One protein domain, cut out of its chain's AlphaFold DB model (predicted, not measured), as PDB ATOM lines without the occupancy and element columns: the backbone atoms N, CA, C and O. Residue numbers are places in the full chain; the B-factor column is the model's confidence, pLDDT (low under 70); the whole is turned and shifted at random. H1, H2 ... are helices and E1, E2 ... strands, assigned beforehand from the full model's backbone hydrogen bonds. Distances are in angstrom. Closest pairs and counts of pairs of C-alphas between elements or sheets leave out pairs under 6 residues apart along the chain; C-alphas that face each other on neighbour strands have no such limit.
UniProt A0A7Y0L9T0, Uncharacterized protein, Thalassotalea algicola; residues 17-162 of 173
ATOM      1  N   LYS A  17     -36.132 -30.666  17.075       97.56
ATOM      2  CA  LYS A  17     -34.902 -29.886  17.295       97.56
ATOM      3  C   LYS A  17     -33.692 -30.637  16.762       97.56
ATOM      4  O   LYS A  17     -32.895 -30.031  16.052       97.56
ATOM      5  N   VAL A  18     -33.603 -31.937  17.041       98.31
ATOM      6  CA  VAL A  18     -32.543 -32.814  16.524       98.31
ATOM      7  C   VAL A  18     -32.584 -32.845  14.997       98.31
ATOM      8  O   VAL A  18     -31.593 -32.515  14.354       98.31
ATOM      9  N   ALA A  19     -33.746 -33.122  14.400       97.94
ATOM     10  CA  ALA A  19     -33.916 -33.167  12.949       97.94
ATOM     11  C   ALA A  19     -33.572 -31.827  12.278       97.94
ATOM     12  O   ALA A  19     -32.891 -31.791  11.254       97.94
ATOM     13  N   SER A  20     -34.024 -30.709  12.858       97.62
ATOM     14  CA  SER A  20     -33.737 -29.373  12.319       97.62
ATOM     15  C   SER A  20     -32.268 -28.996  12.432       97.62
ATOM     16  O   SER A  20     -31.781 -28.240  11.599       97.62
ATOM     17  N   PHE A  21     -31.570 -29.490  13.454       98.12
ATOM     18  CA  PHE A  21     -30.133 -29.303  13.592       98.12
ATOM     19  C   PHE A  21     -29.360 -30.158  12.583       98.12
ATOM     20  O   PHE A  21     -28.530 -29.613  11.867       98.12
ATOM     21  N   CYS A  22     -29.700 -31.445  12.437       97.88
ATOM     22  CA  CYS A  22     -29.044 -32.355  11.489       97.88
ATOM     23  C   CYS A  22     -29.115 -31.836  10.042       97.88
ATOM     24  O   CYS A  22     -28.106 -31.839   9.343       97.88
ATOM     25  N   ARG A  23     -30.262 -31.275   9.625       96.81
ATOM     26  CA  ARG A  23     -30.433 -30.661   8.291       96.81
ATOM     27  C   ARG A  23     -29.518 -29.464   8.009       96.81
ATOM     28  O   ARG A  23     -29.381 -29.074   6.857       96.81
ATOM     29  N   LYS A  24     -28.933 -28.841   9.037       95.88
ATOM     30  CA  LYS A  24     -27.940 -27.768   8.859       95.88
ATOM     31  C   LYS A  24     -26.541 -28.315   8.583       95.88
ATOM     32  O   LYS A  24     -25.702 -27.568   8.095       95.88
ATOM     33  N   LEU A  25     -26.287 -29.571   8.949       94.81
ATOM     34  CA  LEU A  25     -24.978 -30.213   8.842       94.81
ATOM     35  C   LEU A  25     -24.811 -30.894   7.483       94.81
ATOM     36  O   LEU A  25     -23.763 -30.767   6.859       94.81
ATOM     37  N   SER A  26     -25.855 -31.598   7.036       94.25
ATOM     38  CA  SER A  26     -25.842 -32.429   5.834       94.25
ATOM     39  C   SER A  26     -27.248 -32.567   5.242       94.25
ATOM     40  O   SER A  26     -28.256 -32.376   5.928       94.25
ATOM     41  N   THR A  27     -27.312 -32.916   3.957       93.38
ATOM     42  CA  THR A  27     -28.547 -33.316   3.264       93.38
ATOM     43  C   THR A  27     -28.934 -34.770   3.544       93.38
ATOM     44  O   THR A  27     -30.068 -35.160   3.267       93.38
ATOM     45  N   GLN A  28     -28.017 -35.564   4.102       95.50
ATOM     46  CA  GLN A  28     -28.246 -36.962   4.457       95.50
ATOM     47  C   GLN A  28     -29.099 -37.089   5.723       95.50
ATOM     48  O   GLN A  28     -29.112 -36.216   6.597       95.50
ATOM     49  N   SER A  29     -29.817 -38.208   5.829       95.50
ATOM     50  CA  SER A  29     -30.649 -38.486   7.001       95.50
ATOM     51  C   SER A  29     -29.805 -38.971   8.185       95.50
ATOM     52  O   SER A  29     -28.889 -39.768   7.985       95.50
ATOM     53  N   PRO A  30     -30.115 -38.535   9.419       97.75
ATOM     54  CA  PRO A  30     -29.464 -39.056  10.611       97.75
ATOM     55  C   PRO A  30     -29.876 -40.516  10.859       97.75
ATOM     56  O   PRO A  30     -31.040 -40.876  10.673       97.75
ATOM     57  N   VAL A  31     -28.942 -41.339  11.326       97.56
ATOM     58  CA  VAL A  31     -29.119 -42.772  11.577       97.56
ATOM     59  C   VAL A  31     -28.592 -43.136  12.961       97.56
ATOM     60  O   VAL A  31     -27.552 -42.640  13.391       97.56
ATOM     61  N   PHE A  32     -29.332 -43.982  13.679       98.19
ATOM     62  CA  PHE A  32     -28.816 -44.604  14.892       98.19
ATOM     63  C   PHE A  32     -27.973 -45.812  14.515       98.19
ATOM     64  O   PHE A  32     -28.441 -46.657  13.754       98.19
ATOM     65  N   LEU A  33     -26.771 -45.902  15.069       97.12
ATOM     66  CA  LEU A  33     -25.867 -47.016  14.818       97.12
ATOM     67  C   LEU A  33     -25.212 -47.502  16.107       97.12
ATOM     68  O   LEU A  33     -25.155 -46.767  17.100       97.12
ATOM     69  N   ASP A  34     -24.777 -48.757  16.082       97.69
ATOM     70  CA  ASP A  34     -24.144 -49.417  17.218       97.69
ATOM     71  C   ASP A  34     -22.676 -49.000  17.350       97.69
ATOM     72  O   ASP A  34     -21.971 -48.781  16.362       97.69
ATOM     73  N   VAL A  35     -22.227 -48.919  18.600       98.06
ATOM     74  CA  VAL A  35     -20.827 -48.706  18.963       98.06
ATOM     75  C   VAL A  35     -20.223 -50.076  19.260       98.06
ATOM     76  O   VAL A  35     -20.588 -50.711  20.250       98.06
ATOM     77  N   LYS A  36     -19.345 -50.554  18.377       97.19
ATOM     78  CA  LYS A  36     -18.700 -51.876  18.456       97.19
ATOM     79  C   LYS A  36     -17.177 -51.700  18.354       97.19
ATOM     80  O   LYS A  36     -16.601 -52.000  17.316       97.19
ATOM     81  N   PRO A  37     -16.535 -51.129  19.385       97.69
ATOM     82  CA  PRO A  37     -15.090 -50.960  19.412       97.69
ATOM     83  C   PRO A  37     -14.390 -52.317  19.462       97.69
ATOM     84  O   PRO A  37     -14.853 -53.251  20.120       97.69
ATOM     85  N   GLU A  38     -13.226 -52.385  18.835       98.00
ATOM     86  CA  GLU A  38     -12.263 -53.452  19.086       98.00
ATOM     87  C   GLU A  38     -11.498 -53.174  20.383       98.00
ATOM     88  O   GLU A  38     -11.409 -52.029  20.829       98.00
ATOM     89  N   LEU A  39     -10.880 -54.196  20.988       98.00
ATOM     90  CA  LEU A  39     -10.083 -54.017  22.216       98.00
ATOM     91  C   LEU A  39      -8.952 -52.991  22.046       98.00
ATOM     92  O   LEU A  39      -8.644 -52.235  22.969       98.00
ATOM     93  N   TRP A  40      -8.375 -52.940  20.846       97.38
ATOM     94  CA  TRP A  40      -7.331 -51.992  20.472       97.38
ATOM     95  C   TRP A  40      -7.871 -50.624  20.053       97.38
ATOM     96  O   TRP A  40      -7.072 -49.708  19.869       97.38
ATOM     97  N   SER A  41      -9.188 -50.466  19.869       97.56
ATOM     98  CA  SER A  41      -9.762 -49.171  19.507       97.56
ATOM     99  C   SER A  41      -9.428 -48.152  20.580       97.56
ATOM    100  O   SER A  41      -9.411 -48.458  21.771       97.56
ATOM    101  N   ARG A  42      -9.135 -46.935  20.145       96.00
ATOM    102  CA  ARG A  42      -8.606 -45.868  20.983       96.00
ATOM    103  C   ARG A  42      -9.642 -44.767  21.147       96.00
ATOM    104  O   ARG A  42     -10.393 -44.447  20.221       96.00
ATOM    105  N   GLN A  43      -9.727 -44.219  22.354       93.38
ATOM    106  CA  GLN A  43     -10.647 -43.131  22.657       93.38
ATOM    107  C   GLN A  43     -10.326 -41.937  21.759       93.38
ATOM    108  O   GLN A  43      -9.164 -41.655  21.483       93.38
ATOM    109  N   CYS A  44     -11.363 -41.232  21.307       89.69
ATOM    110  CA  CYS A  44     -11.258 -40.045  20.462       89.69
ATOM    111  C   CYS A  44     -10.701 -40.286  19.035       89.69
ATOM    112  O   CYS A  44     -11.154 -39.624  18.111       89.69
ATOM    113  N   THR A  45      -9.856 -41.277  18.763       92.06
ATOM    114  CA  THR A  45      -9.181 -41.504  17.463       92.06
ATOM    115  C   THR A  45     -10.048 -42.156  16.373       92.06
ATOM    116  O   THR A  45      -9.664 -43.165  15.779       92.06
ATOM    117  N   CYS A  46     -11.225 -41.597  16.087       94.38
ATOM    118  CA  CYS A  46     -12.219 -42.241  15.221       94.38
ATOM    119  C   CYS A  46     -11.731 -42.588  13.811       94.38
ATOM    120  O   CYS A  46     -12.033 -43.675  13.329       94.38
ATOM    121  N   GLU A  47     -10.945 -41.720  13.173       93.88
ATOM    122  CA  GLU A  47     -10.394 -42.007  11.847       93.88
ATOM    123  C   GLU A  47      -9.416 -43.186  11.880       93.88
ATOM    124  O   GLU A  47      -9.627 -44.165  11.170       93.88
ATOM    125  N   MET A  48      -8.420 -43.140  12.768       95.38
ATOM    126  CA  MET A  48      -7.403 -44.191  12.898       95.38
ATOM    127  C   MET A  48      -8.002 -45.541  13.304       95.38
ATOM    128  O   MET A  48      -7.545 -46.583  12.845       95.38
ATOM    129  N   ASN A  49      -9.051 -45.538  14.137       97.56
ATOM    130  CA  ASN A  49      -9.753 -46.772  14.493       97.56
ATOM    131  C   ASN A  49     -10.346 -47.449  13.250       97.56
ATOM    132  O   ASN A  49     -10.247 -48.664  13.096       97.56
ATOM    133  N   VAL A  50     -10.953 -46.662  12.359       97.19
ATOM    134  CA  VAL A  50     -11.535 -47.173  11.115       97.19
ATOM    135  C   VAL A  50     -10.447 -47.581  10.126       97.19
ATOM    136  O   VAL A  50     -10.570 -48.641   9.523       97.19
ATOM    137  N   GLU A  51      -9.369 -46.808   9.991       96.31
ATOM    138  CA  GLU A  51      -8.233 -47.160   9.125       96.31
ATOM    139  C   GLU A  51      -7.624 -48.505   9.511       96.31
ATOM    140  O   GLU A  51      -7.553 -49.403   8.673       96.31
ATOM    141  N   LYS A  52      -7.306 -48.690  10.796       97.12
ATOM    142  CA  LYS A  52      -6.775 -49.959  11.296       97.12
ATOM    143  C   LYS A  52      -7.728 -51.131  11.047       97.12
ATOM    144  O   LYS A  52      -7.286 -52.218  10.689       97.12
ATOM    145  N   TYR A  53      -9.036 -50.929  11.215       97.44
ATOM    146  CA  TYR A  53     -10.006 -51.992  10.944       97.44
ATOM    147  C   TYR A  53     -10.025 -52.374   9.460       97.44
ATOM    148  O   TYR A  53     -10.033 -53.560   9.129       97.44
ATOM    149  N   ILE A  54     -10.014 -51.375   8.571       97.06
ATOM    150  CA  ILE A  54     -10.027 -51.565   7.115       97.06
ATOM    151  C   ILE A  54      -8.776 -52.311   6.644       97.06
ATOM    152  O   ILE A  54      -8.890 -53.168   5.770       97.06
ATOM    153  N   GLU A  55      -7.607 -52.034   7.222       96.44
ATOM    154  CA  GLU A  55      -6.363 -52.747   6.902       96.44
ATOM    155  C   GLU A  55      -6.470 -54.263   7.134       96.44
ATOM    156  O   GLU A  55      -5.895 -55.047   6.379       96.44
ATOM    157  N   GLU A  56      -7.227 -54.682   8.150       94.38
ATOM    158  CA  GLU A  56      -7.352 -56.086   8.555       94.38
ATOM    159  C   GLU A  56      -8.574 -56.790   7.934       94.38
ATOM    160  O   GLU A  56      -8.513 -57.982   7.628       94.38
ATOM    161  N   HIS A  57      -9.679 -56.067   7.728       95.12
ATOM    162  CA  HIS A  57     -10.988 -56.653   7.399       95.12
ATOM    163  C   HIS A  57     -11.664 -56.037   6.163       95.12
ATOM    164  O   HIS A  57     -12.701 -56.535   5.718       95.12
ATOM    165  N   GLY A  58     -11.103 -54.965   5.601       95.00
ATOM    166  CA  GLY A  58     -11.723 -54.175   4.538       95.00
ATOM    167  C   GLY A  58     -12.859 -53.262   5.022       95.00
ATOM    168  O   GLY A  58     -13.079 -53.061   6.217       95.00
ATOM    169  N   GLY A  59     -13.586 -52.684   4.061       95.31
ATOM    170  CA  GLY A  59     -14.628 -51.678   4.292       95.31
ATOM    171  C   GLY A  59     -14.204 -50.274   3.857       95.31
ATOM    172  O   GLY A  59     -13.187 -50.088   3.191       95.31
ATOM    173  N   GLU A  60     -15.010 -49.277   4.216       95.75
ATOM    174  CA  GLU A  60     -14.839 -47.887   3.793       95.75
ATOM    175  C   GLU A  60     -14.999 -46.921   4.971       95.75
ATOM    176  O   GLU A  60     -15.838 -47.113   5.856       95.75
ATOM    177  N   LYS A  61     -14.235 -45.822   4.948       95.50
ATOM    178  CA  LYS A  61     -14.480 -44.679   5.832       95.50
ATOM    179  C   LYS A  61     -15.763 -43.979   5.397       95.50
ATOM    180  O   LYS A  61     -15.872 -43.540   4.253       95.50
ATOM    181  N   LEU A  62     -16.705 -43.808   6.322       95.88
ATOM    182  CA  LEU A  62     -17.823 -42.892   6.141       95.88
ATOM    183  C   LEU A  62     -17.695 -41.722   7.106       95.88
ATOM    184  O   LEU A  62     -17.734 -41.848   8.330       95.88
ATOM    185  N   PHE A  63     -17.585 -40.551   6.511       96.69
ATOM    186  CA  PHE A  63     -17.493 -39.294   7.207       96.69
ATOM    187  C   PHE A  63     -18.867 -38.781   7.631       96.69
ATOM    188  O   PHE A  63     -19.853 -38.915   6.912       96.69
ATOM    189  N   GLY A  64     -18.934 -38.140   8.795       97.19
ATOM    190  CA  GLY A  64     -20.117 -37.395   9.200       97.19
ATOM    191  C   GLY A  64     -19.973 -36.709  10.548       97.19
ATOM    192  O   GLY A  64     -18.891 -36.238  10.917       97.19
ATOM    193  N   PHE A  65     -21.087 -36.655  11.272       97.88
ATOM    194  CA  PHE A  65     -21.178 -36.048  12.591       97.88
ATOM    195  C   PHE A  65     -21.868 -36.965  13.594       97.88
ATOM    196  O   PHE A  65     -22.992 -37.407  13.359       97.88
ATOM    197  N   LYS A  66     -21.239 -37.176  14.746       97.62
ATOM    198  CA  LYS A  66     -21.862 -37.744  15.944       97.62
ATOM    199  C   LYS A  66     -22.645 -36.647  16.665       97.62
ATOM    200  O   LYS A  66     -22.134 -35.543  16.849       97.62
ATOM    201  N   ILE A  67     -23.896 -36.915  17.037       98.19
ATOM    202  CA  ILE A  67     -24.783 -35.925  17.657       98.19
ATOM    203  C   ILE A  67     -24.886 -36.150  19.159       98.19
ATOM    204  O   ILE A  67     -25.215 -37.239  19.619       98.19
ATOM    205  N   TRP A  68     -24.730 -35.057  19.895       97.12
ATOM    206  CA  TRP A  68     -24.815 -34.971  21.341       97.12
ATOM    207  C   TRP A  68     -25.907 -33.980  21.752       97.12
ATOM    208  O   TRP A  68     -26.002 -32.883  21.200       97.12
ATOM    209  N   TYR A  69     -26.756 -34.321  22.721       97.31
ATOM    210  CA  TYR A  69     -27.952 -33.536  23.023       97.31
ATOM    211  C   TYR A  69     -28.316 -33.502  24.503       97.31
ATOM    212  O   TYR A  69     -28.579 -34.516  25.139       97.31
ATOM    213  N   ILE A  70     -28.470 -32.287  25.026       95.88
ATOM    214  CA  ILE A  70     -29.186 -32.032  26.273       95.88
ATOM    215  C   ILE A  70     -30.583 -31.581  25.886       95.88
ATOM    216  O   ILE A  70     -30.779 -30.447  25.424       95.88
ATOM    217  N   LYS A  71     -31.560 -32.470  26.105       95.38
ATOM    218  CA  LYS A  71     -32.941 -32.301  25.643       95.38
ATOM    219  C   LYS A  71     -33.452 -30.880  25.857       95.38
ATOM    220  O   LYS A  71     -33.480 -30.364  26.974       95.38
ATOM    221  N   ASN A  72     -33.890 -30.259  24.763       94.06
ATOM    222  CA  ASN A  72     -34.437 -28.905  24.699       94.06
ATOM    223  C   ASN A  72     -33.506 -27.750  25.105       94.06
ATOM    224  O   ASN A  72     -33.962 -26.607  25.036       94.06
ATOM    225  N   LYS A  73     -32.249 -27.998  25.493       96.31
ATOM    226  CA  LYS A  73     -31.339 -26.970  26.023       96.31
ATOM    227  C   LYS A  73     -30.133 -26.716  25.129       96.31
ATOM    228  O   LYS A  73     -29.851 -25.550  24.859       96.31
ATOM    229  N   TYR A  74     -29.462 -27.763  24.665       97.62
ATOM    230  CA  TYR A  74     -28.200 -27.664  23.933       97.62
ATOM    231  C   TYR A  74     -28.029 -28.870  23.015       97.62
ATOM    232  O   TYR A  74     -28.399 -29.971  23.409       97.62
ATOM    233  N   ILE A  75     -27.476 -28.664  21.827       98.25
ATOM    234  CA  ILE A  75     -27.113 -29.729  20.892       98.25
ATOM    235  C   ILE A  75     -25.733 -29.442  20.309       98.25
ATOM    236  O   ILE A  75     -25.379 -28.282  20.076       98.25
ATOM    237  N   GLU A  76     -24.975 -30.500  20.081       97.38
ATOM    238  CA  GLU A  76     -23.648 -30.468  19.494       97.38
ATOM    239  C   GLU A  76     -23.525 -31.575  18.449       97.38
ATOM    240  O   GLU A  76     -24.083 -32.658  18.598       97.38
ATOM    241  N   ALA A  77     -22.827 -31.268  17.367       97.50
ATOM    242  CA  ALA A  77     -22.338 -32.231  16.404       97.50
ATOM    243  C   ALA A  77     -20.822 -32.258  16.507       97.50
ATOM    244  O   ALA A  77     -20.199 -31.199  16.502       97.50
ATOM    245  N   GLU A  78     -20.256 -33.450  16.577       95.44
ATOM    246  CA  GLU A  78     -18.827 -33.715  16.596       95.44
ATOM    247  C   GLU A  78     -18.443 -34.429  15.310       95.44
ATOM    248  O   GLU A  78     -19.081 -35.411  14.933       95.44
ATOM    249  N   ARG A  79     -17.439 -33.906  14.609       95.00
ATOM    250  CA  ARG A  79     -16.903 -34.496  13.391       95.00
ATOM    251  C   ARG A  79     -16.412 -35.900  13.713       95.00
ATOM    252  O   ARG A  79     -15.639 -36.082  14.648       95.00
ATOM    253  N   HIS A  80     -16.898 -36.874  12.956       96.44
ATOM    254  CA  HIS A  80     -16.732 -38.279  13.295       96.44
ATOM    255  C   HIS A  80     -16.564 -39.140  12.042       96.44
ATOM    256  O   HIS A  80     -17.095 -38.803  10.976       96.44
ATOM    257  N   VAL A  81     -15.848 -40.252  12.192       96.62
ATOM    258  CA  VAL A  81     -15.688 -41.293  11.168       96.62
ATOM    259  C   VAL A  81     -16.294 -42.585  11.691       96.62
ATOM    260  O   VAL A  81     -16.046 -42.971  12.832       96.62
ATOM    261  N   VAL A  82     -17.095 -43.242  10.859       97.62
ATOM    262  CA  VAL A  82     -17.625 -44.584  11.123       97.62
ATOM    263  C   VAL A  82     -17.167 -45.540  10.033       97.62
ATOM    264  O   VAL A  82     -16.873 -45.120   8.909       97.62
ATOM    265  N   LEU A  83     -17.123 -46.826  10.361       97.69
ATOM    266  CA  LEU A  83     -16.922 -47.876   9.378       97.69
ATOM    267  C   LEU A  83     -18.218 -48.061   8.590       97.69
ATOM    268  O   LEU A  83     -19.295 -48.212   9.172       97.69
ATOM    269  N   LYS A  84     -18.101 -48.096   7.267       96.31
ATOM    270  CA  LYS A  84     -19.129 -48.598   6.363       96.31
ATOM    271  C   LYS A  84     -18.644 -49.912   5.766       96.31
ATOM    272  O   LYS A  84     -17.623 -49.941   5.086       96.31
ATOM    273  N   ASN A  85     -19.381 -50.985   6.010       90.50
ATOM    274  CA  ASN A  85     -19.191 -52.259   5.323       90.50
ATOM    275  C   ASN A  85     -20.475 -52.632   4.562       90.50
ATOM    276  O   ASN A  85     -21.453 -51.883   4.584       90.50
ATOM    277  N   ASP A  86     -20.476 -53.775   3.878       85.00
ATOM    278  CA  ASP A  86     -21.603 -54.206   3.037       85.00
ATOM    279  C   ASP A  86     -22.921 -54.388   3.810       85.00
ATOM    280  O   ASP A  86     -24.003 -54.331   3.225       85.00
ATOM    281  N   SER A  87     -22.843 -54.615   5.123       83.25
ATOM    282  CA  SER A  87     -23.983 -54.992   5.962       83.25
ATOM    283  C   SER A  87     -24.486 -53.890   6.890       83.25
ATOM    284  O   SER A  87     -25.676 -53.867   7.209       83.25
ATOM    285  N   GLU A  88     -23.619 -52.983   7.341       91.94
ATOM    286  CA  GLU A  88     -23.966 -52.000   8.366       91.94
ATOM    287  C   GLU A  88     -22.995 -50.807   8.438       91.94
ATOM    288  O   GLU A  88     -21.904 -50.797   7.863       91.94
ATOM    289  N   LEU A  89     -23.430 -49.780   9.176       96.81
ATOM    290  CA  LEU A  89     -22.588 -48.688   9.654       96.81
ATOM    291  C   LEU A  89     -22.278 -48.921  11.132       96.81
ATOM    292  O   LEU A  89     -23.203 -49.144  11.915       96.81
ATOM    293  N   ILE A  90     -21.006 -48.834  11.514       97.12
ATOM    294  CA  ILE A  90     -20.536 -49.144  12.870       97.12
ATOM    295  C   ILE A  90     -19.607 -48.038  13.362       97.12
ATOM    296  O   ILE A  90     -18.680 -47.638  12.655       97.12
ATOM    297  N   ASP A  91     -19.807 -47.573  14.594       98.12
ATOM    298  CA  ASP A  91     -18.809 -46.752  15.274       98.12
ATOM    299  C   ASP A  91     -17.834 -47.656  16.027       98.12
ATOM    300  O   ASP A  91     -18.214 -48.359  16.963       98.12
ATOM    301  N   LEU A  92     -16.567 -47.624  15.627       97.94
ATOM    302  CA  LEU A  92     -15.492 -48.351  16.303       97.94
ATOM    303  C   LEU A  92     -14.930 -47.570  17.502       97.94
ATOM    304  O   LEU A  92     -14.029 -48.035  18.189       97.94
ATOM    305  N   THR A  93     -15.431 -46.363  17.769       97.19
ATOM    306  CA  THR A  93     -14.906 -45.488  18.821       97.19
ATOM    307  C   THR A  93     -15.835 -45.478  20.021       97.19
ATOM    308  O   THR A  93     -16.931 -44.915  19.975       97.19
ATOM    309  N   PHE A  94     -15.380 -46.062  21.126       95.94
ATOM    310  CA  PHE A  94     -16.110 -46.009  22.387       95.94
ATOM    311  C   PHE A  94     -16.156 -44.586  22.956       95.94
ATOM    312  O   PHE A  94     -15.246 -43.775  22.766       95.94
ATOM    313  N   ASN A  95     -17.239 -44.287  23.669       90.94
ATOM    314  CA  ASN A  95     -17.453 -42.997  24.313       90.94
ATOM    315  C   ASN A  95     -17.145 -43.107  25.813       90.94
ATOM    316  O   ASN A  95     -17.365 -44.151  26.424       90.94
ATOM    317  N   THR A  96     -16.657 -42.028  26.432       86.19
ATOM    318  CA  THR A  96     -16.283 -42.010  27.862       86.19
ATOM    319  C   THR A  96     -17.439 -42.380  28.793       86.19
ATOM    320  O   THR A  96     -17.215 -42.945  29.862       86.19
ATOM    321  N   ASP A  97     -18.664 -42.040  28.392       83.69
ATOM    322  CA  ASP A  97     -19.914 -42.322  29.100       83.69
ATOM    323  C   ASP A  97     -20.447 -43.745  28.856       83.69
ATOM    324  O   ASP A  97     -21.413 -44.151  29.501       83.69
ATOM    325  N   GLY A  98     -19.795 -44.525  27.988       89.81
ATOM    326  CA  GLY A  98     -20.159 -45.908  27.695       89.81
ATOM    327  C   GLY A  98     -21.360 -46.058  26.761       89.81
ATOM    328  O   GLY A  98     -21.951 -47.135  26.722       89.81
ATOM    329  N   GLU A  99     -21.738 -45.013  26.016       93.00
ATOM    330  CA  GLU A  99     -22.812 -45.096  25.018       93.00
ATOM    331  C   GLU A  99     -22.551 -46.226  24.015       93.00
ATOM    332  O   GLU A  99     -21.545 -46.223  23.302       93.00
ATOM    333  N   THR A 100     -23.489 -47.175  23.935       96.62
ATOM    334  CA  THR A 100     -23.428 -48.322  23.013       96.62
ATOM    335  C   THR A 100     -24.150 -48.057  21.692       96.62
ATOM    336  O   THR A 100     -24.136 -48.896  20.793       96.62
ATOM    337  N   LYS A 101     -24.831 -46.913  21.577       97.44
ATOM    338  CA  LYS A 101     -25.478 -46.429  20.356       97.44
ATOM    339  C   LYS A 101     -25.263 -44.928  20.233       97.44
ATOM    340  O   LYS A 101     -25.355 -44.203  21.220       97.44
ATOM    341  N   ILE A 102     -25.062 -44.454  19.010       97.75
ATOM    342  CA  ILE A 102     -24.959 -43.023  18.709       97.75
ATOM    343  C   ILE A 102     -25.974 -42.617  17.649       97.75
ATOM    344  O   ILE A 102     -26.439 -43.446  16.866       97.75
ATOM    345  N   LEU A 103     -26.280 -41.322  17.587       98.50
ATOM    346  CA  LEU A 103     -26.924 -40.727  16.424       98.50
ATOM    347  C   LEU A 103     -25.846 -40.130  15.522       98.50
ATOM    348  O   LEU A 103     -25.130 -39.219  15.935       98.50
ATOM    349  N   PHE A 104     -25.766 -40.618  14.292       98.44
ATOM    350  CA  PHE A 104     -24.791 -40.191  13.302       98.44
ATOM    351  C   PHE A 104     -25.477 -39.528  12.109       98.44
ATOM    352  O   PHE A 104     -26.523 -39.981  11.653       98.44
ATOM    353  N   VAL A 105     -24.895 -38.451  11.591       97.88
ATOM    354  CA  VAL A 105     -25.343 -37.776  10.368       97.88
ATOM    355  C   VAL A 105     -24.249 -37.924   9.322       97.88
ATOM    356  O   VAL A 105     -23.225 -37.252   9.460       97.88
ATOM    357  N   PRO A 106     -24.434 -38.765   8.291       96.94
ATOM    358  CA  PRO A 106     -23.461 -38.882   7.215       96.94
ATOM    359  C   PRO A 106     -23.224 -37.532   6.534       96.94
ATOM    360  O   PRO A 106     -24.158 -36.757   6.313       96.94
ATOM    361  N   ASP A 107     -21.982 -37.252   6.179       93.94
ATOM    362  CA  ASP A 107     -21.597 -36.134   5.328       93.94
ATOM    363  C   ASP A 107     -21.113 -36.702   3.992       93.94
ATOM    364  O   ASP A 107     -20.342 -37.655   3.957       93.94
ATOM    365  N   ALA A 108     -21.587 -36.130   2.887       80.44
ATOM    366  CA  ALA A 108     -21.167 -36.543   1.549       80.44
ATOM    367  C   ALA A 108     -19.766 -36.012   1.186       80.44
ATOM    368  O   ALA A 108     -19.273 -36.282   0.094       80.44
ATOM    369  N   SER A 109     -19.146 -35.222   2.070       80.81
ATOM    370  CA  SER A 109     -17.760 -34.791   1.914       80.81
ATOM    371  C   SER A 109     -16.796 -35.973   2.019       80.81
ATOM    372  O   SER A 109     -16.849 -36.744   2.976       80.81
ATOM    373  N   ASN A 110     -15.860 -36.052   1.073       76.56
ATOM    374  CA  ASN A 110     -14.758 -37.019   1.087       76.56
ATOM    375  C   ASN A 110     -13.541 -36.526   1.890       76.56
ATOM    376  O   ASN A 110     -12.514 -37.195   1.905       76.56
ATOM    377  N   ASP A 111     -13.638 -35.354   2.519       80.75
ATOM    378  CA  ASP A 111     -12.545 -34.720   3.251       80.75
ATOM    379  C   ASP A 111     -12.942 -34.519   4.723       80.75
ATOM    380  O   ASP A 111     -13.934 -33.841   5.039       80.75
ATOM    381  N   PHE A 112     -12.172 -35.124   5.631       80.62
ATOM    382  CA  PHE A 112     -12.380 -35.000   7.071       80.62
ATOM    383  C   PHE A 112     -12.273 -33.546   7.542       80.62
ATOM    384  O   PHE A 112     -13.182 -33.054   8.222       80.62
ATOM    385  N   ASP A 113     -11.233 -32.849   7.084       83.69
ATOM    386  CA  ASP A 113     -10.831 -31.517   7.537       83.69
ATOM    387  C   ASP A 113     -11.578 -30.380   6.829       83.69
ATOM    388  O   ASP A 113     -11.549 -29.231   7.277       83.69
ATOM    389  N   SER A 114     -12.350 -30.693   5.783       85.69
ATOM    390  CA  SER A 114     -13.228 -29.727   5.100       85.69
ATOM    391  C   SER A 114     -14.302 -29.096   6.001       85.69
ATOM    392  O   SER A 114     -14.970 -28.132   5.604       85.69
ATOM    393  N   LYS A 115     -14.516 -29.636   7.208       88.31
ATOM    394  CA  LYS A 115     -15.533 -29.187   8.162       88.31
ATOM    395  C   LYS A 115     -14.921 -28.926   9.544       88.31
ATOM    396  O   LYS A 115     -14.029 -29.652   9.975       88.31
ATOM    397  N   PRO A 116     -15.454 -27.948  10.299       89.06
ATOM    398  CA  PRO A 116     -15.117 -27.759  11.704       89.06
ATOM    399  C   PRO A 116     -15.283 -29.045  12.531       89.06
ATOM    400  O   PRO A 116     -16.218 -29.812  12.281       89.06
ATOM    401  N   PRO A 117     -14.467 -29.235  13.584       89.69
ATOM    402  CA  PRO A 117     -14.562 -30.406  14.457       89.69
ATOM    403  C   PRO A 117     -15.893 -30.472  15.192       89.69
ATOM    404  O   PRO A 117     -16.360 -31.554  15.524       89.69
ATOM    405  N   LYS A 118     -16.489 -29.317  15.508       93.56
ATOM    406  CA  LYS A 118     -17.709 -29.241  16.298       93.56
ATOM    407  C   LYS A 118     -18.623 -28.130  15.798       93.56
ATOM    408  O   LYS A 118     -18.179 -27.021  15.502       93.56
ATOM    409  N   PHE A 119     -19.919 -28.416  15.767       95.81
ATOM    410  CA  PHE A 119     -20.986 -27.432  15.593       95.81
ATOM    411  C   PHE A 119     -21.869 -27.449  16.830       95.81
ATOM    412  O   PHE A 119     -22.269 -28.513  17.288       95.81
ATOM    413  N   ARG A 120     -22.210 -26.278  17.367       96.81
ATOM    414  CA  ARG A 120     -22.956 -26.171  18.628       96.81
ATOM    415  C   ARG A 120     -24.139 -25.237  18.492       96.81
ATOM    416  O   ARG A 120     -24.041 -24.180  17.871       96.81
ATOM    417  N   GLN A 121     -25.252 -25.594  19.119       97.31
ATOM    418  CA  GLN A 121     -26.420 -24.732  19.207       97.31
ATOM    419  C   GLN A 121     -27.053 -24.795  20.601       97.31
ATOM    420  O   GLN A 121     -27.551 -25.824  21.054       97.31
ATOM    421  N   GLY A 122     -27.112 -23.637  21.261       97.38
ATOM    422  CA  GLY A 122     -27.907 -23.438  22.468       97.38
ATOM    423  C   GLY A 122     -29.351 -23.038  22.151       97.38
ATOM    424  O   GLY A 122     -29.602 -22.128  21.358       97.38
ATOM    425  N   PHE A 123     -30.319 -23.667  22.814       96.31
ATOM    426  CA  PHE A 123     -31.748 -23.335  22.700       96.31
ATOM    427  C   PHE A 123     -32.240 -22.384  23.799       96.31
ATOM    428  O   PHE A 123     -33.335 -21.841  23.706       96.31
ATOM    429  N   THR A 124     -31.427 -22.155  24.831       95.62
ATOM    430  CA  THR A 124     -31.695 -21.192  25.909       95.62
ATOM    431  C   THR A 124     -30.601 -20.132  25.942       95.62
ATOM    432  O   THR A 124     -29.497 -20.382  25.466       95.62
ATOM    433  N   VAL A 125     -30.860 -18.965  26.543       96.12
ATOM    434  CA  VAL A 125     -29.848 -17.895  26.673       96.12
ATOM    435  C   VAL A 125     -28.562 -18.414  27.326       96.12
ATOM    436  O   VAL A 125     -27.468 -18.138  26.846       96.12
ATOM    437  N   LYS A 126     -28.684 -19.219  28.388       95.06
ATOM    438  CA  LYS A 126     -27.525 -19.798  29.083       95.06
ATOM    439  C   LYS A 126     -26.769 -20.800  28.212       95.06
ATOM    440  O   LYS A 126     -25.550 -20.744  28.158       95.06
ATOM    441  N   ALA A 127     -27.485 -21.676  27.507       96.12
ATOM    442  CA  ALA A 127     -26.862 -22.653  26.619       96.12
ATOM    443  C   ALA A 127     -26.212 -22.006  25.383       96.12
ATOM    444  O   ALA A 127     -25.234 -22.538  24.875       96.12
ATOM    445  N   LYS A 128     -26.727 -20.864  24.904       96.81
ATOM    446  CA  LYS A 128     -26.089 -20.082  23.831       96.81
ATOM    447  C   LYS A 128     -24.740 -19.530  24.288       96.81
ATOM    448  O   LYS A 128     -23.741 -19.796  23.637       96.81
ATOM    449  N   LYS A 129     -24.707 -18.887  25.461       96.31
ATOM    450  CA  LYS A 129     -23.456 -18.412  26.076       96.31
ATOM    451  C   LYS A 129     -22.459 -19.549  26.314       96.31
ATOM    452  O   LYS A 129     -21.271 -19.376  26.092       96.31
ATOM    453  N   PHE A 130     -22.944 -20.717  26.740       94.31
ATOM    454  CA  PHE A 130     -22.108 -21.907  26.887       94.31
ATOM    455  C   PHE A 130     -21.535 -22.382  25.542       94.31
ATOM    456  O   PHE A 130     -20.338 -22.616  25.451       94.31
ATOM    457  N   ALA A 131     -22.350 -22.463  24.484       94.88
ATOM    458  CA  ALA A 131     -21.880 -22.830  23.144       94.88
ATOM    459  C   ALA A 131     -20.810 -21.859  22.614       94.88
ATOM    460  O   ALA A 131     -19.798 -22.293  22.072       94.88
ATOM    461  N   GLU A 132     -21.021 -20.551  22.792       94.94
ATOM    462  CA  GLU A 132     -20.055 -19.506  22.432       94.94
ATOM    463  C   GLU A 132     -18.747 -19.659  23.213       94.94
ATOM    464  O   GLU A 132     -17.673 -19.617  22.618       94.94
ATOM    465  N   PHE A 133     -18.835 -19.898  24.525       92.31
ATOM    466  CA  PHE A 133     -17.671 -20.138  25.371       92.31
ATOM    467  C   PHE A 133     -16.875 -21.369  24.916       92.31
ATOM    468  O   PHE A 133     -15.674 -21.253  24.698       92.31
ATOM    469  N   GLN A 134     -17.534 -22.511  24.686       90.81
ATOM    470  CA  GLN A 134     -16.877 -23.730  24.191       90.81
ATOM    471  C   GLN A 134     -16.205 -23.501  22.828       90.81
ATOM    472  O   GLN A 134     -15.068 -23.906  22.624       90.81
ATOM    473  N   ASN A 135     -16.865 -22.786  21.911       91.88
ATOM    474  CA  ASN A 135     -16.279 -22.450  20.610       91.88
ATOM    475  C   ASN A 135     -15.041 -21.542  20.721       91.88
ATOM    476  O   ASN A 135     -14.192 -21.576  19.836       91.88
ATOM    477  N   LEU A 136     -14.948 -20.700  21.755       90.69
ATOM    478  CA  LEU A 136     -13.754 -19.891  22.016       90.69
ATOM    479  C   LEU A 136     -12.627 -20.725  22.630       90.69
ATOM    480  O   LEU A 136     -11.478 -20.515  22.261       90.69
ATOM    481  N   GLN A 137     -12.950 -21.664  23.522       85.75
ATOM    482  CA  GLN A 137     -11.966 -22.579  24.109       85.75
ATOM    483  C   GLN A 137     -11.318 -23.458  23.036       85.75
ATOM    484  O   GLN A 137     -10.095 -23.515  22.961       85.75
ATOM    485  N   ASP A 138     -12.114 -24.042  22.136       84.62
ATOM    486  CA  ASP A 138     -11.613 -24.928  21.076       84.62
ATOM    487  C   ASP A 138     -10.632 -24.245  20.109       84.62
ATOM    488  O   ASP A 138      -9.817 -24.918  19.488       84.62
ATOM    489  N   LYS A 139     -10.683 -22.912  19.969       81.44
ATOM    490  CA  LYS A 139      -9.729 -22.160  19.133       81.44
ATOM    491  C   LYS A 139      -8.323 -22.101  19.726       81.44
ATOM    492  O   LYS A 139      -7.382 -21.845  18.986       81.44
ATOM    493  N   ASN A 140      -8.203 -22.295  21.035       76.38
ATOM    494  CA  ASN A 140      -6.935 -22.237  21.758       76.38
ATOM    495  C   ASN A 140      -6.358 -23.635  22.021       76.38
ATOM    496  O   ASN A 140      -5.376 -23.756  22.745       76.38
ATOM    497  N   ILE A 141      -6.984 -24.681  21.478       72.56
ATOM    498  CA  ILE A 141      -6.536 -26.061  21.630       72.56
ATOM    499  C   ILE A 141      -5.621 -26.423  20.462       72.56
ATOM    500  O   ILE A 141      -6.031 -26.371  19.301       72.56
ATOM    501  N   GLU A 142      -4.399 -26.840  20.783       71.19
ATOM    502  CA  GLU A 142      -3.503 -27.485  19.831       71.19
ATOM    503  C   GLU A 142      -3.816 -28.981  19.768       71.19
ATOM    504  O   GLU A 142      -3.804 -29.672  20.789       71.19
ATOM    505  N   ARG A 143      -4.115 -29.477  18.564       71.81
ATOM    506  CA  ARG A 143      -4.363 -30.902  18.344       71.81
ATOM    507  C   ARG A 143      -3.043 -31.649  18.258       71.81
ATOM    508  O   ARG A 143      -2.151 -31.247  17.516       71.81
ATOM    509  N   MET A 144      -2.973 -32.768  18.967       79.56
ATOM    510  CA  MET A 144      -1.919 -33.762  18.781       79.56
ATOM    511  C   MET A 144      -1.949 -34.306  17.349       79.56
ATOM    512  O   MET A 144      -3.003 -34.315  16.705       79.56
ATOM    513  N   SER A 145      -0.804 -34.782  16.860       84.69
ATOM    514  CA  SER A 145      -0.775 -35.510  15.588       84.69
ATOM    515  C   SER A 145      -1.570 -36.823  15.688       84.69
ATOM    516  O   SER A 145      -1.914 -37.275  16.786       84.69
ATOM    517  N   ASN A 146      -1.857 -37.456  14.546       85.94
ATOM    518  CA  ASN A 146      -2.497 -38.775  14.536       85.94
ATOM    519  C   ASN A 146      -1.635 -39.812  15.273       85.94
ATOM    520  O   ASN A 146      -2.145 -40.506  16.143       85.94
ATOM    521  N   GLU A 147      -0.328 -39.852  15.006       87.44
ATOM    522  CA  GLU A 147       0.620 -40.754  15.679       87.44
ATOM    523  C   GLU A 147       0.652 -40.519  17.196       87.44
ATOM    524  O   GLU A 147       0.453 -41.443  17.980       87.44
ATOM    525  N   GLU A 148       0.782 -39.260  17.626       87.69
ATOM    526  CA  GLU A 148       0.783 -38.926  19.050       87.69
ATOM    527  C   GLU A 148      -0.545 -39.293  19.716       87.69
ATOM    528  O   GLU A 148      -0.564 -39.802  20.836       87.69
ATOM    529  N   SER A 149      -1.668 -39.043  19.043       86.69
ATOM    530  CA  SER A 149      -2.986 -39.418  19.554       86.69
ATOM    531  C   SER A 149      -3.115 -40.933  19.668       86.69
ATOM    532  O   SER A 149      -3.606 -41.430  20.677       86.69
ATOM    533  N   TRP A 150      -2.649 -41.678  18.669       90.62
ATOM    534  CA  TRP A 150      -2.663 -43.131  18.701       90.62
ATOM    535  C   TRP A 150      -1.891 -43.658  19.908       90.62
ATOM    536  O   TRP A 150      -2.434 -44.449  20.672       90.62
ATOM    537  N   ASP A 151      -0.678 -43.170  20.145       91.12
ATOM    538  CA  ASP A 151       0.186 -43.699  21.202       91.12
ATOM    539  C   ASP A 151      -0.259 -43.329  22.622       91.12
ATOM    540  O   ASP A 151       0.050 -44.050  23.571       91.12
ATOM    541  N   ASN A 152      -0.993 -42.225  22.781       90.38
ATOM    542  CA  ASN A 152      -1.359 -41.702  24.099       90.38
ATOM    543  C   ASN A 152      -2.814 -41.959  24.492       90.38
ATOM    544  O   ASN A 152      -3.122 -41.934  25.683       90.38
ATOM    545  N   MET A 153      -3.720 -42.172  23.534       91.62
ATOM    546  CA  MET A 153      -5.135 -42.339  23.860       91.62
ATOM    547  C   MET A 153      -5.402 -43.682  24.540       91.62
ATOM    548  O   MET A 153      -4.729 -44.688  24.314       91.62
ATOM    549  N   LEU A 154      -6.425 -43.690  25.389       95.12
ATOM    550  CA  LEU A 154      -6.854 -44.873  26.123       95.12
ATOM    551  C   LEU A 154      -7.379 -45.949  25.161       95.12
ATOM    552  O   LEU A 154      -8.202 -45.634  24.298       95.12
ATOM    553  N   THR A 155      -6.953 -47.206  25.309       97.25
ATOM    554  CA  THR A 155      -7.562 -48.320  24.561       97.25
ATOM    555  C   THR A 155      -8.898 -48.735  25.171       97.25
ATOM    556  O   THR A 155      -9.174 -48.498  26.351       97.25
ATOM    557  N   TYR A 156      -9.733 -49.406  24.384       97.62
ATOM    558  CA  TYR A 156     -10.985 -49.960  24.881       97.62
ATOM    559  C   TYR A 156     -10.744 -51.038  25.945       97.62
ATOM    560  O   TYR A 156     -11.456 -51.079  26.945       97.62
ATOM    561  N   GLU A 157      -9.696 -51.851  25.790       98.06
ATOM    562  CA  GLU A 157      -9.264 -52.819  26.806       98.06
ATOM    563  C   GLU A 157      -8.953 -52.150  28.156       98.06
ATOM    564  O   GLU A 157      -9.471 -52.570  29.192       98.06
ATOM    565  N   GLN A 158      -8.170 -51.067  28.152       97.25
ATOM    566  CA  GLN A 158      -7.860 -50.305  29.365       97.25
ATOM    567  C   GLN A 158      -9.121 -49.674  29.968       97.25
ATOM    568  O   GLN A 158      -9.345 -49.724  31.179       97.25
ATOM    569  N   TRP A 159     -10.002 -49.128  29.126       96.81
ATOM    570  CA  TRP A 159     -11.273 -48.570  29.581       96.81
ATOM    571  C   TRP A 159     -12.166 -49.625  30.253       96.81
ATOM    572  O   TRP A 159     -12.752 -49.354  31.311       96.81
ATOM    573  N   LEU A 160     -12.232 -50.841  29.698       96.56
ATOM    574  CA  LEU A 160     -12.929 -51.981  30.305       96.56
ATOM    575  C   LEU A 160     -12.303 -52.391  31.644       96.56
ATOM    576  O   LEU A 160     -13.033 -52.764  32.563       96.56
ATOM    577  N   ALA A 161     -10.981 -52.261  31.787       97.38
ATOM    578  CA  ALA A 161     -10.263 -52.502  33.039       97.38
ATOM    579  C   ALA A 161     -10.496 -51.418  34.115       97.38
ATOM    580  O   ALA A 161     -10.131 -51.616  35.273       97.38
ATOM    581  N   GLY A 162     -11.153 -50.305  33.767       95.38
ATOM    582  CA  GLY A 162     -11.531 -49.241  34.702       95.38
ATOM    583  C   GLY A 162     -10.772 -47.929  34.517       95.38
ATOM    584  O   GLY A 162     -11.118 -46.942  35.172       95.38
TER     585      GLY A 162
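What this domain is: This is residues 17 to 162 of the 173 residues of an uncharacterized protein of Thalassotalea algicola (UniProt A0A7Y0L9T0). A small closed barrel of five strands, E1, E4, E3, E2 and E5, has a long two-stranded arm, the E2 and E3 hairpin, running on past the ring, with E6 added beside E3. Three helices, H1, H2 and H3, pack on the outside of this sheet, and the last stretch leads to two short helices, H4 and H5, off the barrel. The printed part has 146 residues, with five named helices and six named strands in the order H1 E1 H2 E2 E3 E4 E5 E6 H3 H4 H5; the class is mixed, and so is the sheet, with one parallel pair, E1 and E4. It is compact, with a radius of gyration of the C-alphas of 15.5 A and spans of 47 by 31 by 29 A.

Where its parts are: Find C-alpha 17 at (-34.902, -29.886, 17.295); there H1, residues 17 to 25, begins. E1 is residues 31 to 35, and H2, residues 46 to 57, covers 16.4 A. Next read E2, residues 60 to 70, 31.0 A, and E3, residues 74 to 84, 28.8 A, which bends by 58 degrees at residue 79. E4 is residues 89 to 91, E5 101 to 106 and E6 118 to 122. H3, residues 125 to 140, runs 23.8 A from C-alpha 125 at (-29.848, -17.895, 26.673). H4 is residues 146 to 152, and H5, residues 156 to 161, ends at C-alpha 161, (-10.263, -52.502, 33.039).

How they stand to each other: H1 is on the barrel, outside it, at a height over the sheet of 8.2 A; its closest C-alphas to E5 are Cys 22 and Val 105, 6.7 A. E1 is antiparallel to E5, with N 31 and O 104 at 2.8 A, and parallel to E4, with N 91 and O 34 at 3.0 A. H2 lies outside the barrel over E3, along the strands at 14 degrees on the local plane, with Glu 47 and Val 81 the closest C-alphas, 5.4 A. E2, E3 and E4 form a meander, each strand the antiparallel neighbour of the one before; look at N 66 and O 78, 2.8 A, and N 83 and O 90, 2.9 A. With E5 they make a Greek key, the first strand being the antiparallel neighbour of the fourth: N 67 and O 103 are 2.8 A apart. E6 is antiparallel to E3 before its bend, with N 77 and O 119 at 2.8 A. H3 lies over E6 at 11 degrees on the local plane, along the strands, and the C-alphas of Gly 122 and Lys 128, the closest, are 4.1 A apart. H4 is close to but not clearly touching H2, about perpendicular at 86 degrees; Met 48 and Asn 146 are the closest C-alphas, 7.5 A. H5 is not on the barrel and touches no helix. Every O i to N i+4 pair is within hydrogen-bond range in H4 and H5; H1 has 3 of 5, H2 7 of 8 and H3 10 of 12.

The domain as a whole: The farthest C-alphas, Glu 56 and Val 125, are 47.9 A apart. The printed part has no cut, and the link from E5 to E6, 11 residues, is long. The mean pLDDT of the printed part is 93.4, and no printed residue is under 70.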